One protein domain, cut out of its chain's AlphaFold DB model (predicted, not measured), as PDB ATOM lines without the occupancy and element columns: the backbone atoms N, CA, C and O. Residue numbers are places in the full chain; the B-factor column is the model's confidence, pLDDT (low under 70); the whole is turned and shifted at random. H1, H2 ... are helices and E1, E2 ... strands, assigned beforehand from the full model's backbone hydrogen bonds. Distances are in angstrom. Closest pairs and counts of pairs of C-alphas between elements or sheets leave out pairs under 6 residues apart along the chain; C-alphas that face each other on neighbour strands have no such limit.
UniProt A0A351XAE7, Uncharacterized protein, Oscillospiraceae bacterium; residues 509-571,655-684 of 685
ATOM      1  N   GLY A 509     127.233 135.985  96.230       91.81
ATOM      2  CA  GLY A 509     127.485 134.580  95.935       91.81
ATOM      3  C   GLY A 509     126.951 133.653  97.029       91.81
ATOM      4  O   GLY A 509     126.363 132.612  96.708       91.81
ATOM      5  N   ILE A 510     127.150 134.008  98.303       91.31
ATOM      6  CA  ILE A 510     126.617 133.254  99.449       91.31
ATOM      7  C   ILE A 510     125.095 133.316  99.456       91.31
ATOM      8  O   ILE A 510     124.459 132.269  99.579       91.31
ATOM      9  N   TRP A 511     124.532 134.504  99.239       93.88
ATOM     10  CA  TRP A 511     123.093 134.694  99.081       93.88
ATOM     11  C   TRP A 511     122.511 133.790  97.988       93.88
ATOM     12  O   TRP A 511     121.599 133.017  98.256       93.88
ATOM     13  N   ASN A 512     123.114 133.756  96.798       91.69
ATOM     14  CA  ASN A 512     122.643 132.923  95.690       91.69
ATOM     15  C   ASN A 512     122.639 131.421  96.026       91.69
ATOM     16  O   ASN A 512     121.772 130.680  95.566       91.69
ATOM     17  N   LYS A 513     123.601 130.932  96.826       89.38
ATOM     18  CA  LYS A 513     123.575 129.533  97.298       89.38
ATOM     19  C   LYS A 513     122.534 129.305  98.390       89.38
ATOM     20  O   LYS A 513     121.982 128.211  98.457       89.38
ATOM     21  N   TYR A 514     122.283 130.306  99.225       91.88
ATOM     22  CA  TYR A 514     121.235 130.261 100.234       91.88
ATOM     23  C   TYR A 514     119.836 130.240  99.596       91.88
ATOM     24  O   TYR A 514     119.035 129.388  99.965       91.88
ATOM     25  N   VAL A 515     119.577 131.053  98.565       92.81
ATOM     26  CA  VAL A 515     118.332 130.990  97.774       92.81
ATOM     27  C   VAL A 515     118.123 129.586  97.208       92.81
ATOM     28  O   VAL A 515     117.106 128.963  97.493       92.81
ATOM     29  N   LYS A 516     119.129 129.018  96.529       90.56
ATOM     30  CA  LYS A 516     119.061 127.636  96.013       90.56
ATOM     31  C   LYS A 516     118.811 126.596  97.104       90.56
ATOM     32  O   LYS A 516     118.180 125.570  96.860       90.56
ATOM     33  N   TYR A 517     119.336 126.827  98.305       89.81
ATOM     34  CA  TYR A 517     119.056 125.979  99.458       89.81
ATOM     35  C   TYR A 517     117.587 126.067  99.881       89.81
ATOM     36  O   TYR A 517     116.989 125.024 100.133       89.81
ATOM     37  N   LEU A 518     116.999 127.265  99.930       91.88
ATOM     38  CA  LEU A 518     115.581 127.440 100.241       91.88
ATOM     39  C   LEU A 518     114.685 126.801  99.176       91.88
ATOM     40  O   LEU A 518     113.798 126.031  99.529       91.88
ATOM     41  N   GLU A 519     114.969 127.047  97.898       92.69
ATOM     42  CA  GLU A 519     114.260 126.449  96.756       92.69
ATOM     43  C   GLU A 519     114.301 124.916  96.815       92.69
ATOM     44  O   GLU A 519     113.285 124.239  96.674       92.69
ATOM     45  N   SER A 520     115.468 124.343  97.134       89.94
ATOM     46  CA  SER A 520     115.606 122.898  97.331       89.94
ATOM     47  C   SER A 520     114.906 122.385  98.591       89.94
ATOM     48  O   SER A 520     114.466 121.237  98.598       89.94
ATOM     49  N   LYS A 521     114.867 123.170  99.674       88.25
ATOM     50  CA  LYS A 521     114.265 122.783 100.959       88.25
ATOM     51  C   LYS A 521     112.742 122.772 100.884       88.25
ATOM     52  O   LYS A 521     112.122 121.886 101.462       88.25
ATOM     53  N   PHE A 522     112.163 123.775 100.236       91.56
ATOM     54  CA  PHE A 522     110.719 123.992 100.197       91.56
ATOM     55  C   PHE A 522     110.067 123.528  98.889       91.56
ATOM     56  O   PHE A 522     108.859 123.326  98.872       91.56
ATOM     57  N   GLY A 523     110.858 123.266  97.845       90.94
ATOM     58  CA  GLY A 523     110.394 122.703  96.580       90.94
ATOM     59  C   GLY A 523     109.811 123.760  95.642       90.94
ATOM     60  O   GLY A 523     108.641 124.117  95.748       90.94
ATOM     61  N   GLY A 524     110.623 124.207  94.683       91.00
ATOM     62  CA  GLY A 524     110.242 125.147  93.624       91.00
ATOM     63  C   GLY A 524     111.017 126.462  93.690       91.00
ATOM     64  O   GLY A 524     111.936 126.602  94.493       91.00
ATOM     65  N   ASP A 525     110.654 127.412  92.829       92.19
ATOM     66  CA  ASP A 525     111.378 128.678  92.667       92.19
ATOM     67  C   ASP A 525     110.937 129.727  93.701       92.19
ATOM     68  O   ASP A 525     109.747 129.867  94.008       92.19
ATOM     69  N   MET A 526     111.900 130.499  94.214       93.88
ATOM     70  CA  MET A 526     111.641 131.600  95.143       93.88
ATOM     71  C   MET A 526     111.187 132.851  94.384       93.88
ATOM     72  O   MET A 526     111.919 133.398  93.554       93.88
ATOM     73  N   THR A 527     109.994 133.347  94.709       92.75
ATOM     74  CA  THR A 527     109.380 134.508  94.044       92.75
ATOM     75  C   THR A 527     109.531 135.794  94.848       92.75
ATOM     76  O   THR A 527     109.657 136.864  94.259       92.75
ATOM     77  N   SER A 528     109.575 135.712  96.182       92.81
ATOM     78  CA  SER A 528     109.798 136.872  97.052       92.81
ATOM     79  C   SER A 528     110.500 136.498  98.355       92.81
ATOM     80  O   SER A 528     110.419 135.361  98.822       92.81
ATOM     81  N   TYR A 529     111.191 137.477  98.941       94.44
ATOM     82  CA  TYR A 529     111.867 137.343 100.226       94.44
ATOM     83  C   TYR A 529     111.860 138.679 100.979       94.44
ATOM     84  O   TYR A 529     112.409 139.674 100.502       94.44
ATOM     85  N   CYS A 530     111.275 138.689 102.173       93.44
ATOM     86  CA  CYS A 530     111.226 139.819 103.088       93.44
ATOM     87  C   CYS A 530     112.066 139.509 104.333       93.44
ATOM     88  O   CYS A 530     111.743 138.607 105.105       93.44
ATOM     89  N   PHE A 531     113.144 140.272 104.539       94.06
ATOM     90  CA  PHE A 531     114.045 140.082 105.682       94.06
ATOM     91  C   PHE A 531     113.427 140.481 107.023       94.06
ATOM     92  O   PHE A 531     113.850 139.960 108.049       94.06
ATOM     93  N   ARG A 532     112.503 141.448 107.028       92.38
ATOM     94  CA  ARG A 532     111.909 142.033 108.238       92.38
ATOM     95  C   ARG A 532     110.410 142.208 108.038       92.38
ATOM     96  O   ARG A 532     109.931 143.319 107.832       92.38
ATOM     97  N   ASP A 533     109.689 141.102 108.071       90.31
ATOM     98  CA  ASP A 533     108.237 141.098 108.031       90.31
ATOM     99  C   ASP A 533     107.664 141.561 109.376       90.31
ATOM    100  O   ASP A 533     108.021 141.029 110.428       90.31
ATOM    101  N   LYS A 534     106.795 142.575 109.344       88.12
ATOM    102  CA  LYS A 534     106.196 143.177 110.544       88.12
ATOM    103  C   LYS A 534     104.760 142.724 110.814       88.12
ATOM    104  O   LYS A 534     104.198 143.155 111.821       88.12
ATOM    105  N   ARG A 535     104.159 141.853 109.990       87.19
ATOM    106  CA  ARG A 535     102.753 141.423 110.160       87.19
ATOM    107  C   ARG A 535     102.525 140.721 111.502       87.19
ATOM    108  O   ARG A 535     101.473 140.881 112.109       87.19
ATOM    109  N   ASN A 536     103.557 140.054 112.024       84.62
ATOM    110  CA  ASN A 536     103.556 139.415 113.345       84.62
ATOM    111  C   ASN A 536     103.752 140.378 114.532       84.62
ATOM    112  O   ASN A 536     103.826 139.919 115.670       84.62
ATOM    113  N   LYS A 537     103.884 141.694 114.297       83.50
ATOM    114  CA  LYS A 537     104.133 142.721 115.332       83.50
ATOM    115  C   LYS A 537     105.333 142.409 116.245       83.50
ATOM    116  O   LYS A 537     105.388 142.826 117.395       83.50
ATOM    117  N   ASP A 538     106.340 141.711 115.722       82.94
ATOM    118  CA  ASP A 538     107.512 141.236 116.469       82.94
ATOM    119  C   ASP A 538     108.746 142.142 116.302       82.94
ATOM    120  O   ASP A 538     109.888 141.699 116.446       82.94
ATOM    121  N   ARG A 539     108.521 143.425 115.985       82.75
ATOM    122  CA  ARG A 539     109.558 144.423 115.651       82.75
ATOM    123  C   ARG A 539     110.359 144.080 114.380       82.75
ATOM    124  O   ARG A 539     111.520 144.483 114.229       82.75
ATOM    125  N   GLY A 540     109.747 143.338 113.453       84.75
ATOM    126  CA  GLY A 540     110.367 142.940 112.187       84.75
ATOM    127  C   GLY A 540     111.434 141.866 112.381       84.75
ATOM    128  O   GLY A 540     112.500 141.942 111.766       84.75
ATOM    129  N   ARG A 541     111.184 140.924 113.299       90.88
ATOM    130  CA  ARG A 541     112.054 139.778 113.615       90.88
ATOM    131  C   ARG A 541     111.587 138.495 112.923       90.88
ATOM    132  O   ARG A 541     112.190 137.442 113.144       90.88
ATOM    133  N   THR A 542     110.581 138.586 112.058       94.06
ATOM    134  CA  THR A 542     110.113 137.509 111.189       94.06
ATOM    135  C   THR A 542     110.669 137.702 109.777       94.06
ATOM    136  O   THR A 542     110.707 138.810 109.253       94.06
ATOM    137  N   ILE A 543     111.099 136.609 109.155       95.56
ATOM    138  CA  ILE A 543     111.357 136.517 107.717       95.56
ATOM    139  C   ILE A 543     110.122 135.909 107.066       95.56
ATOM    140  O   ILE A 543     109.570 134.943 107.592       95.56
ATOM    141  N   ALA A 544     109.727 136.446 105.914       95.19
ATOM    142  CA  ALA A 544     108.701 135.864 105.056       95.19
ATOM    143  C   ALA A 544     109.277 135.590 103.665       95.19
ATOM    144  O   ALA A 544     109.964 136.431 103.089       95.19
ATOM    145  N   CYS A 545     109.021 134.406 103.126       95.44
ATOM    146  CA  CYS A 545     109.541 133.956 101.842       95.44
ATOM    147  C   CYS A 545     108.444 133.216 101.081       95.44
ATOM    148  O   CYS A 545     107.820 132.317 101.641       95.44
ATOM    149  N   ASN A 546     108.214 133.568  99.816       95.44
ATOM    150  CA  ASN A 546     107.276 132.844  98.963       95.44
ATOM    151  C   ASN A 546     108.040 131.939  97.991       95.44
ATOM    152  O   ASN A 546     108.913 132.405  97.251       95.44
ATOM    153  N   ILE A 547     107.712 130.648  98.008       94.56
ATOM    154  CA  ILE A 547     108.294 129.626  97.137       94.56
ATOM    155  C   ILE A 547     107.151 128.812  96.546       94.56
ATOM    156  O   ILE A 547     106.309 128.297  97.281       94.56
ATOM    157  N   ASN A 548     107.111 128.712  95.215       91.19
ATOM    158  CA  ASN A 548     106.064 127.984  94.488       91.19
ATOM    159  C   ASN A 548     104.627 128.376  94.911       91.19
ATOM    160  O   ASN A 548     103.761 127.525  95.105       91.19
ATOM    161  N   GLY A 549     104.392 129.673  95.138       91.69
ATOM    162  CA  GLY A 549     103.094 130.212  95.554       91.69
ATOM    163  C   GLY A 549     102.773 130.046  97.044       91.69
ATOM    164  O   GLY A 549     101.801 130.633  97.515       91.69
ATOM    165  N   LYS A 550     103.591 129.317  97.813       95.81
ATOM    166  CA  LYS A 550     103.396 129.112  99.250       95.81
ATOM    167  C   LYS A 550     104.269 130.054 100.068       95.81
ATOM    168  O   LYS A 550     105.477 130.149  99.853       95.81
ATOM    169  N   GLU A 551     103.660 130.728 101.039       96.56
ATOM    170  CA  GLU A 551     104.390 131.537 102.013       96.56
ATOM    171  C   GLU A 551     104.979 130.659 103.128       96.56
ATOM    172  O   GLU A 551     104.324 129.777 103.688       96.56
ATOM    173  N   HIS A 552     106.237 130.927 103.453       96.38
ATOM    174  CA  HIS A 552     106.996 130.320 104.531       96.38
ATOM    175  C   HIS A 552     107.552 131.421 105.431       96.38
ATOM    176  O   HIS A 552     108.115 132.399 104.937       96.38
ATOM    177  N   THR A 553     107.447 131.243 106.747       96.38
ATOM    178  CA  THR A 553     107.956 132.209 107.725       96.38
ATOM    179  C   THR A 553     108.835 131.541 108.777       96.38
ATOM    180  O   THR A 553     108.656 130.370 109.119       96.38
ATOM    181  N   TRP A 554     109.841 132.267 109.262       95.44
ATOM    182  CA  TRP A 554     110.702 131.846 110.373       95.44
ATOM    183  C   TRP A 554     111.357 133.059 111.038       95.44
ATOM    184  O   TRP A 554     111.300 134.174 110.523       95.44
ATOM    185  N   ARG A 555     111.974 132.868 112.206       94.19
ATOM    186  CA  ARG A 555     112.628 133.959 112.939       94.19
ATOM    187  C   ARG A 555     113.928 134.382 112.258       94.19
ATOM    188  O   ARG A 555     114.756 133.543 111.912       94.19
ATOM    189  N   LEU A 556     114.152 135.691 112.179       90.88
ATOM    190  CA  LEU A 556     115.346 136.310 111.602       90.88
ATOM    191  C   LEU A 556     116.638 135.804 112.249       90.88
ATOM    192  O   LEU A 556     117.615 135.541 111.556       90.88
ATOM    193  N   TYR A 557     116.645 135.637 113.571       88.38
ATOM    194  CA  TYR A 557     117.831 135.198 114.318       88.38
ATOM    195  C   TYR A 557     118.102 133.689 114.238       88.38
ATOM    196  O   TYR A 557     119.205 133.254 114.567       88.38
ATOM    197  N   ASP A 558     117.123 132.907 113.781       88.25
ATOM    198  CA  ASP A 558     117.289 131.477 113.507       88.25
ATOM    199  C   ASP A 558     117.707 131.228 112.049       88.25
ATOM    200  O   ASP A 558     118.084 130.113 111.676       88.25
ATOM    201  N   ASP A 559     117.674 132.271 111.217       90.69
ATOM    202  CA  ASP A 559     118.061 132.192 109.824       90.69
ATOM    203  C   ASP A 559     119.580 132.131 109.639       90.69
ATOM    204  O   ASP A 559     120.330 132.971 110.131       90.69
ATOM    205  N   ILE A 560     120.045 131.145 108.872       87.50
ATOM    206  CA  ILE A 560     121.477 130.882 108.678       87.50
ATOM    207  C   ILE A 560     122.170 132.017 107.915       87.50
ATOM    208  O   ILE A 560     123.323 132.340 108.210       87.50
ATOM    209  N   TYR A 561     121.506 132.608 106.920       92.00
ATOM    210  CA  TYR A 561     122.097 133.691 106.143       92.00
ATOM    211  C   TYR A 561     122.195 134.964 106.989       92.00
ATOM    212  O   TYR A 561     123.270 135.570 107.063       92.00
ATOM    213  N   CYS A 562     121.121 135.318 107.699       92.69
ATOM    214  CA  CYS A 562     121.135 136.438 108.639       92.69
ATOM    215  C   CYS A 562     122.145 136.223 109.770       92.69
ATOM    216  O   CYS A 562     122.870 137.152 110.112       92.69
ATOM    217  N   ASP A 563     122.279 135.009 110.305       88.31
ATOM    218  CA  ASP A 563     123.289 134.683 111.315       88.31
ATOM    219  C   ASP A 563     124.712 134.929 110.797       88.31
ATOM    220  O   ASP A 563     125.515 135.587 111.461       88.31
ATOM    221  N   LEU A 564     125.030 134.460 109.588       89.12
ATOM    222  CA  LEU A 564     126.323 134.697 108.945       89.12
ATOM    223  C   LEU A 564     126.600 136.192 108.724       89.12
ATOM    224  O   LEU A 564     127.735 136.648 108.917       89.12
ATOM    225  N   TYR A 565     125.575 136.942 108.321       92.62
ATOM    226  CA  TYR A 565     125.633 138.383 108.104       92.62
ATOM    227  C   TYR A 565     125.861 139.154 109.411       92.62
ATOM    228  O   TYR A 565     126.848 139.885 109.533       92.62
ATOM    229  N   LEU A 566     125.013 138.933 110.418       90.25
ATOM    230  CA  LEU A 566     125.063 139.610 111.715       90.25
ATOM    231  C   LEU A 566     126.352 139.276 112.479       90.25
ATOM    232  O   LEU A 566     126.955 140.166 113.081       90.25
ATOM    233  N   ASN A 567     126.860 138.043 112.354       87.12
ATOM    234  CA  ASN A 567     128.164 137.632 112.895       87.12
ATOM    235  C   ASN A 567     129.370 138.057 112.040       87.12
ATOM    236  O   ASN A 567     130.502 137.671 112.342       87.12
ATOM    237  N   LYS A 568     129.168 138.893 111.010       90.31
ATOM    238  CA  LYS A 568     130.236 139.570 110.247       90.31
ATOM    239  C   LYS A 568     131.083 138.623 109.379       90.31
ATOM    240  O   LYS A 568     132.169 139.002 108.930       90.31
ATOM    241  N   ASN A 569     130.606 137.401 109.124       88.12
ATOM    242  CA  ASN A 569     131.363 136.345 108.440       88.12
ATOM    243  C   ASN A 569     131.343 136.468 106.913       88.12
ATOM    244  O   ASN A 569     132.226 135.931 106.247       88.12
ATOM    245  N   ILE A 570     130.353 137.169 106.363       92.56
ATOM    246  CA  ILE A 570     130.118 137.243 104.913       92.56
ATOM    247  C   ILE A 570     130.161 138.673 104.377       92.56
ATOM    248  O   ILE A 570     129.633 138.939 103.306       92.56
ATOM    249  N   ILE A 571     130.789 139.586 105.119       95.00
ATOM    250  CA  ILE A 571     130.876 141.014 104.793       95.00
ATOM    251  C   ILE A 571     132.013 141.284 103.790       95.00
ATOM    252  O   ILE A 571     133.078 140.645 103.828       95.00
ATOM    253  N   HIS A 655     137.767 134.046 111.822       71.38
ATOM    254  CA  HIS A 655     137.205 132.890 111.114       71.38
ATOM    255  C   HIS A 655     136.434 133.247 109.833       71.38
ATOM    256  O   HIS A 655     135.942 132.350 109.157       71.38
ATOM    257  N   ARG A 656     136.356 134.524 109.430       84.38
ATOM    258  CA  ARG A 656     135.695 134.926 108.174       84.38
ATOM    259  C   ARG A 656     136.226 134.129 106.980       84.38
ATOM    260  O   ARG A 656     135.451 133.602 106.190       84.38
ATOM    261  N   GLN A 657     137.552 133.997 106.874       79.00
ATOM    262  CA  GLN A 657     138.169 133.261 105.766       79.00
ATOM    263  C   GLN A 657     137.794 131.781 105.756       79.00
ATOM    264  O   GLN A 657     137.681 131.190 104.689       79.00
ATOM    265  N   PHE A 658     137.545 131.193 106.924       75.00
ATOM    266  CA  PHE A 658     137.052 129.827 107.017       75.00
ATOM    267  C   PHE A 658     135.651 129.696 106.400       75.00
ATOM    268  O   PHE A 658     135.458 128.849 105.533       75.00
ATOM    269  N   TYR A 659     134.705 130.580 106.743       74.50
ATOM    270  CA  TYR A 659     133.354 130.559 106.158       74.50
ATOM    271  C   TYR A 659     133.343 130.855 104.654       74.50
ATOM    272  O   TYR A 659     132.649 130.176 103.900       74.50
ATOM    273  N   ILE A 660     134.147 131.825 104.207       79.56
ATOM    274  CA  ILE A 660     134.295 132.169 102.786       79.56
ATOM    275  C   ILE A 660     134.883 130.991 101.986       79.56
ATOM    276  O   ILE A 660     134.386 130.675 100.905       79.56
ATOM    277  N   ARG A 661     135.888 130.287 102.530       70.12
ATOM    278  CA  ARG A 661     136.451 129.070 101.916       70.12
ATOM    279  C   ARG A 661     135.438 127.929 101.881       70.12
ATOM    280  O   ARG A 661     135.263 127.307 100.836       70.12
ATOM    281  N   LEU A 662     134.737 127.677 102.989       69.06
ATOM    282  CA  LEU A 662     133.701 126.643 103.048       69.06
ATOM    283  C   LEU A 662     132.610 126.890 102.008       69.06
ATOM    284  O   LEU A 662     132.258 125.969 101.277       69.06
ATOM    285  N   TYR A 663     132.132 128.131 101.880       73.44
ATOM    286  CA  TYR A 663     131.138 128.495 100.875       73.44
ATOM    287  C   TYR A 663     131.542 128.047  99.466       73.44
ATOM    288  O   TYR A 663     130.687 127.561  98.729       73.44
ATOM    289  N   ARG A 664     132.813 128.183  99.065       67.50
ATOM    290  CA  ARG A 664     133.253 127.881  97.692       67.50
ATOM    291  C   ARG A 664     133.117 126.395  97.358       67.50
ATOM    292  O   ARG A 664     132.654 126.064  96.266       67.50
ATOM    293  N   HIS A 665     133.443 125.524  98.308       64.12
ATOM    294  CA  HIS A 665     133.619 124.090  98.060       64.12
ATOM    295  C   HIS A 665     132.524 123.211  98.667       64.12
ATOM    296  O   HIS A 665     132.401 122.047  98.293       64.12
ATOM    297  N   VAL A 666     131.720 123.757  99.579       60.94
ATOM    298  CA  VAL A 666     130.721 123.006 100.335       60.94
ATOM    299  C   VAL A 666     129.310 123.504  99.979       60.94
ATOM    300  O   VAL A 666     129.051 124.711  99.993       60.94
ATOM    301  N   PRO A 667     128.377 122.602  99.629       63.12
ATOM    302  CA  PRO A 667     126.956 122.912  99.497       63.12
ATOM    303  C   PRO A 667     126.413 123.600 100.753       63.12
ATOM    304  O   PRO A 667     126.765 123.225 101.871       63.12
ATOM    305  N   PHE A 668     125.521 124.582 100.583       65.94
ATOM    306  CA  PHE A 668     125.008 125.379 101.705       65.94
ATOM    307  C   PHE A 668     124.342 124.506 102.790       65.94
ATOM    308  O   PHE A 668     124.470 124.800 103.971       65.94
ATOM    309  N   THR A 669     123.746 123.368 102.411       59.19
ATOM    310  CA  THR A 669     123.172 122.352 103.315       59.19
ATOM    311  C   THR A 669     124.170 121.766 104.323       59.19
ATOM    312  O   THR A 669     123.794 121.478 105.456       59.19
ATOM    313  N   ILE A 670     125.439 121.603 103.937       56.91
ATOM    314  CA  ILE A 670     126.510 121.059 104.790       56.91
ATOM    315  C   ILE A 670     127.204 122.178 105.581       56.91
ATOM    316  O   ILE A 670     127.751 121.924 106.652       56.91
ATOM    317  N   LEU A 671     127.117 123.431 105.114       60.81
ATOM    318  CA  LEU A 671     127.602 124.605 105.846       60.81
ATOM    319  C   LEU A 671     126.926 124.710 107.233       60.81
ATOM    320  O   LEU A 671     127.591 125.019 108.217       60.81
ATOM    321  N   ILE A 672     125.629 124.379 107.311       57.09
ATOM    322  CA  ILE A 672     124.732 124.516 108.478       57.09
ATOM    323  C   ILE A 672     125.228 123.776 109.740       57.09
ATOM    324  O   ILE A 672     125.372 124.421 110.785       57.09
ATOM    325  N   PRO A 673     125.516 122.457 109.713       49.75
ATOM    326  CA  PRO A 673     126.003 121.750 110.899       49.75
ATOM    327  C   PRO A 673     127.364 122.259 111.394       49.75
ATOM    328  O   PRO A 673     127.575 122.297 112.603       49.75
ATOM    329  N   SER A 674     128.259 122.732 110.519       49.81
ATOM    330  CA  SER A 674     129.550 123.316 110.929       49.81
ATOM    331  C   SER A 674     129.378 124.609 111.741       49.81
ATOM    332  O   SER A 674     130.119 124.839 112.698       49.81
ATOM    333  N   ILE A 675     128.368 125.427 111.408       53.56
ATOM    334  CA  ILE A 675     128.013 126.640 112.168       53.56
ATOM    335  C   ILE A 675     127.408 126.266 113.529       53.56
ATOM    336  O   ILE A 675     127.781 126.829 114.560       53.56
ATOM    337  N   ASN A 676     126.519 125.269 113.557       47.22
ATOM    338  CA  ASN A 676     125.827 124.838 114.775       47.22
ATOM    339  C   ASN A 676     126.728 124.074 115.765       47.22
ATOM    340  O   ASN A 676     126.558 124.220 116.977       47.22
ATOM    341  N   ILE A 677     127.721 123.311 115.287       46.06
ATOM    342  CA  ILE A 677     128.731 122.652 116.137       46.06
ATOM    343  C   ILE A 677     129.599 123.699 116.856       46.06
ATOM    344  O   ILE A 677     129.834 123.573 118.057       46.06
ATOM    345  N   TYR A 678     129.992 124.778 116.169       45.03
ATOM    346  CA  TYR A 678     130.715 125.898 116.785       45.03
ATOM    347  C   TYR A 678     129.860 126.657 117.820       45.03
ATOM    348  O   TYR A 678     130.356 127.065 118.867       45.03
ATOM    349  N   LYS A 679     128.546 126.805 117.584       46.56
ATOM    350  CA  LYS A 679     127.617 127.393 118.570       46.56
ATOM    351  C   LYS A 679     127.468 126.527 119.827       46.56
ATOM    352  O   LYS A 679     127.449 127.061 120.935       46.56
ATOM    353  N   ARG A 680     127.393 125.197 119.682       41.19
ATOM    354  CA  ARG A 680     127.284 124.262 120.819       41.19
ATOM    355  C   ARG A 680     128.549 124.208 121.682       41.19
ATOM    356  O   ARG A 680     128.421 123.997 122.883       41.19
ATOM    357  N   SER A 681     129.739 124.437 121.119       37.38
ATOM    358  CA  SER A 681     130.978 124.512 121.911       37.38
ATOM    359  C   SER A 681     131.127 125.827 122.686       37.38
ATOM    360  O   SER A 681     131.763 125.835 123.734       37.38
ATOM    361  N   LYS A 682     130.505 126.921 122.219       37.97
ATOM    362  CA  LYS A 682     130.500 128.225 122.906       37.97
ATOM    363  C   LYS A 682     129.386 128.428 123.931       37.97
ATOM    364  O   LYS A 682     129.555 129.277 124.781       37.97
ATOM    365  N   ARG A 683     128.277 127.681 123.876       39.66
ATOM    366  CA  ARG A 683     127.248 127.688 124.943       39.66
ATOM    367  C   ARG A 683     127.619 126.818 126.158       39.66
ATOM    368  O   ARG A 683     126.864 126.779 127.119       39.66
ATOM    369  N   LYS A 684     128.736 126.082 126.088       32.84
ATOM    370  CA  LYS A 684     129.294 125.253 127.175       32.84
ATOM    371  C   LYS A 684     130.513 125.895 127.867       32.84
ATOM    372  O   LYS A 684     131.183 125.227 128.646       32.84
TER     373      LYS A 684
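What this domain is: This is residues 509 to 571 and 655 to 684 of the 685 residues of an uncharacterized protein of Oscillospiraceae bacterium (UniProt A0A351XAE7). A twisted three-stranded sheet, E1, E2 and E3, forms one end of this domain, and H1 crosses one face of it with residues 515 to 522, its other end reaching toward a loose pair of helices, H3 and H4. H2 lies between these two ends, and residues 677 to 684 stick out. The printed part has 93 residues, with four named helices and three named strands in the order H1 E1 E2 E3 H2 H3 H4; the sheet runs E1, E2, E3, all antiparallel, and the class is mixed, helices and strands. It is compact, with a radius of gyration of the C-alphas of 14.0 A and spans of 35 by 28 by 23 A.

How they stand to each other: H1, residues 509 to 522, is on the sheet of E1, residues 526 to 533, E2, residues 542 to 547, and E3, residues 550 to 555, at a height over the sheet of 10.2 A. This gives two layers, a helix on one face of a sheet. H1 runs across the strands, at 73 degrees to E1 on the local plane; its closest C-alphas to E1 are Glu 519 and Met 526, 6.0 A apart. The strands form a meander, each the antiparallel neighbour of the one before. In the hairpin of E1 and E2, N 530 and O 544 are within hydrogen-bond range at 2.8 A; in that of E2 and E3, N 545 and O 552 are at 2.9 A. The sheet is twisted, with C-alphas up to 4.0 A off its best plane. H2, residues 560 to 566, is not on the sheet; it is close to H1 but not clearly touching, the closest C-alphas being Tyr 514 and Tyr 561, 6.9 A apart. H3, residues 656 to 665, and H4, residues 668 to 682, are close but not clearly touching, at a shallow tilt of 30 degrees, opposite ways, with the C-alphas of Leu 662 and Leu 671 closest at 7.0 A. H1 and H4 touch, about perpendicular at 80 degrees, through residues 513 to 517 and 668 to 669 alone; their closest C-alphas, Lys 513 and Phe 668, are 6.2 A apart. In H1 and H2 every O i to N i+4 pair is within hydrogen-bond range; H3 has 5 of 6 and H4 8 of 11.

Where its parts are: H1 begins at C-alpha 509, (127.485, 134.580, 95.935), and is 20.3 A long. E1, E2 and E3 measure 16.4 A, 16.2 A and 17.2 A, H2 9.9 A and H3 15.0 A. H4, 22.1 A, ends at C-alpha 682, (130.500, 128.225, 122.906).

The domain as a whole: The C-alphas farthest apart, Gly 549 and Lys 684, are 41.4 A apart. Residues 572 to 654 are cut out, and C-alphas 571 and 655 are 12.1 A apart across the cut. Of the links that are printed whole, none is long. The mean pLDDT of the printed part is 80.8; residue 662 and residues 664 to 684 are under 70.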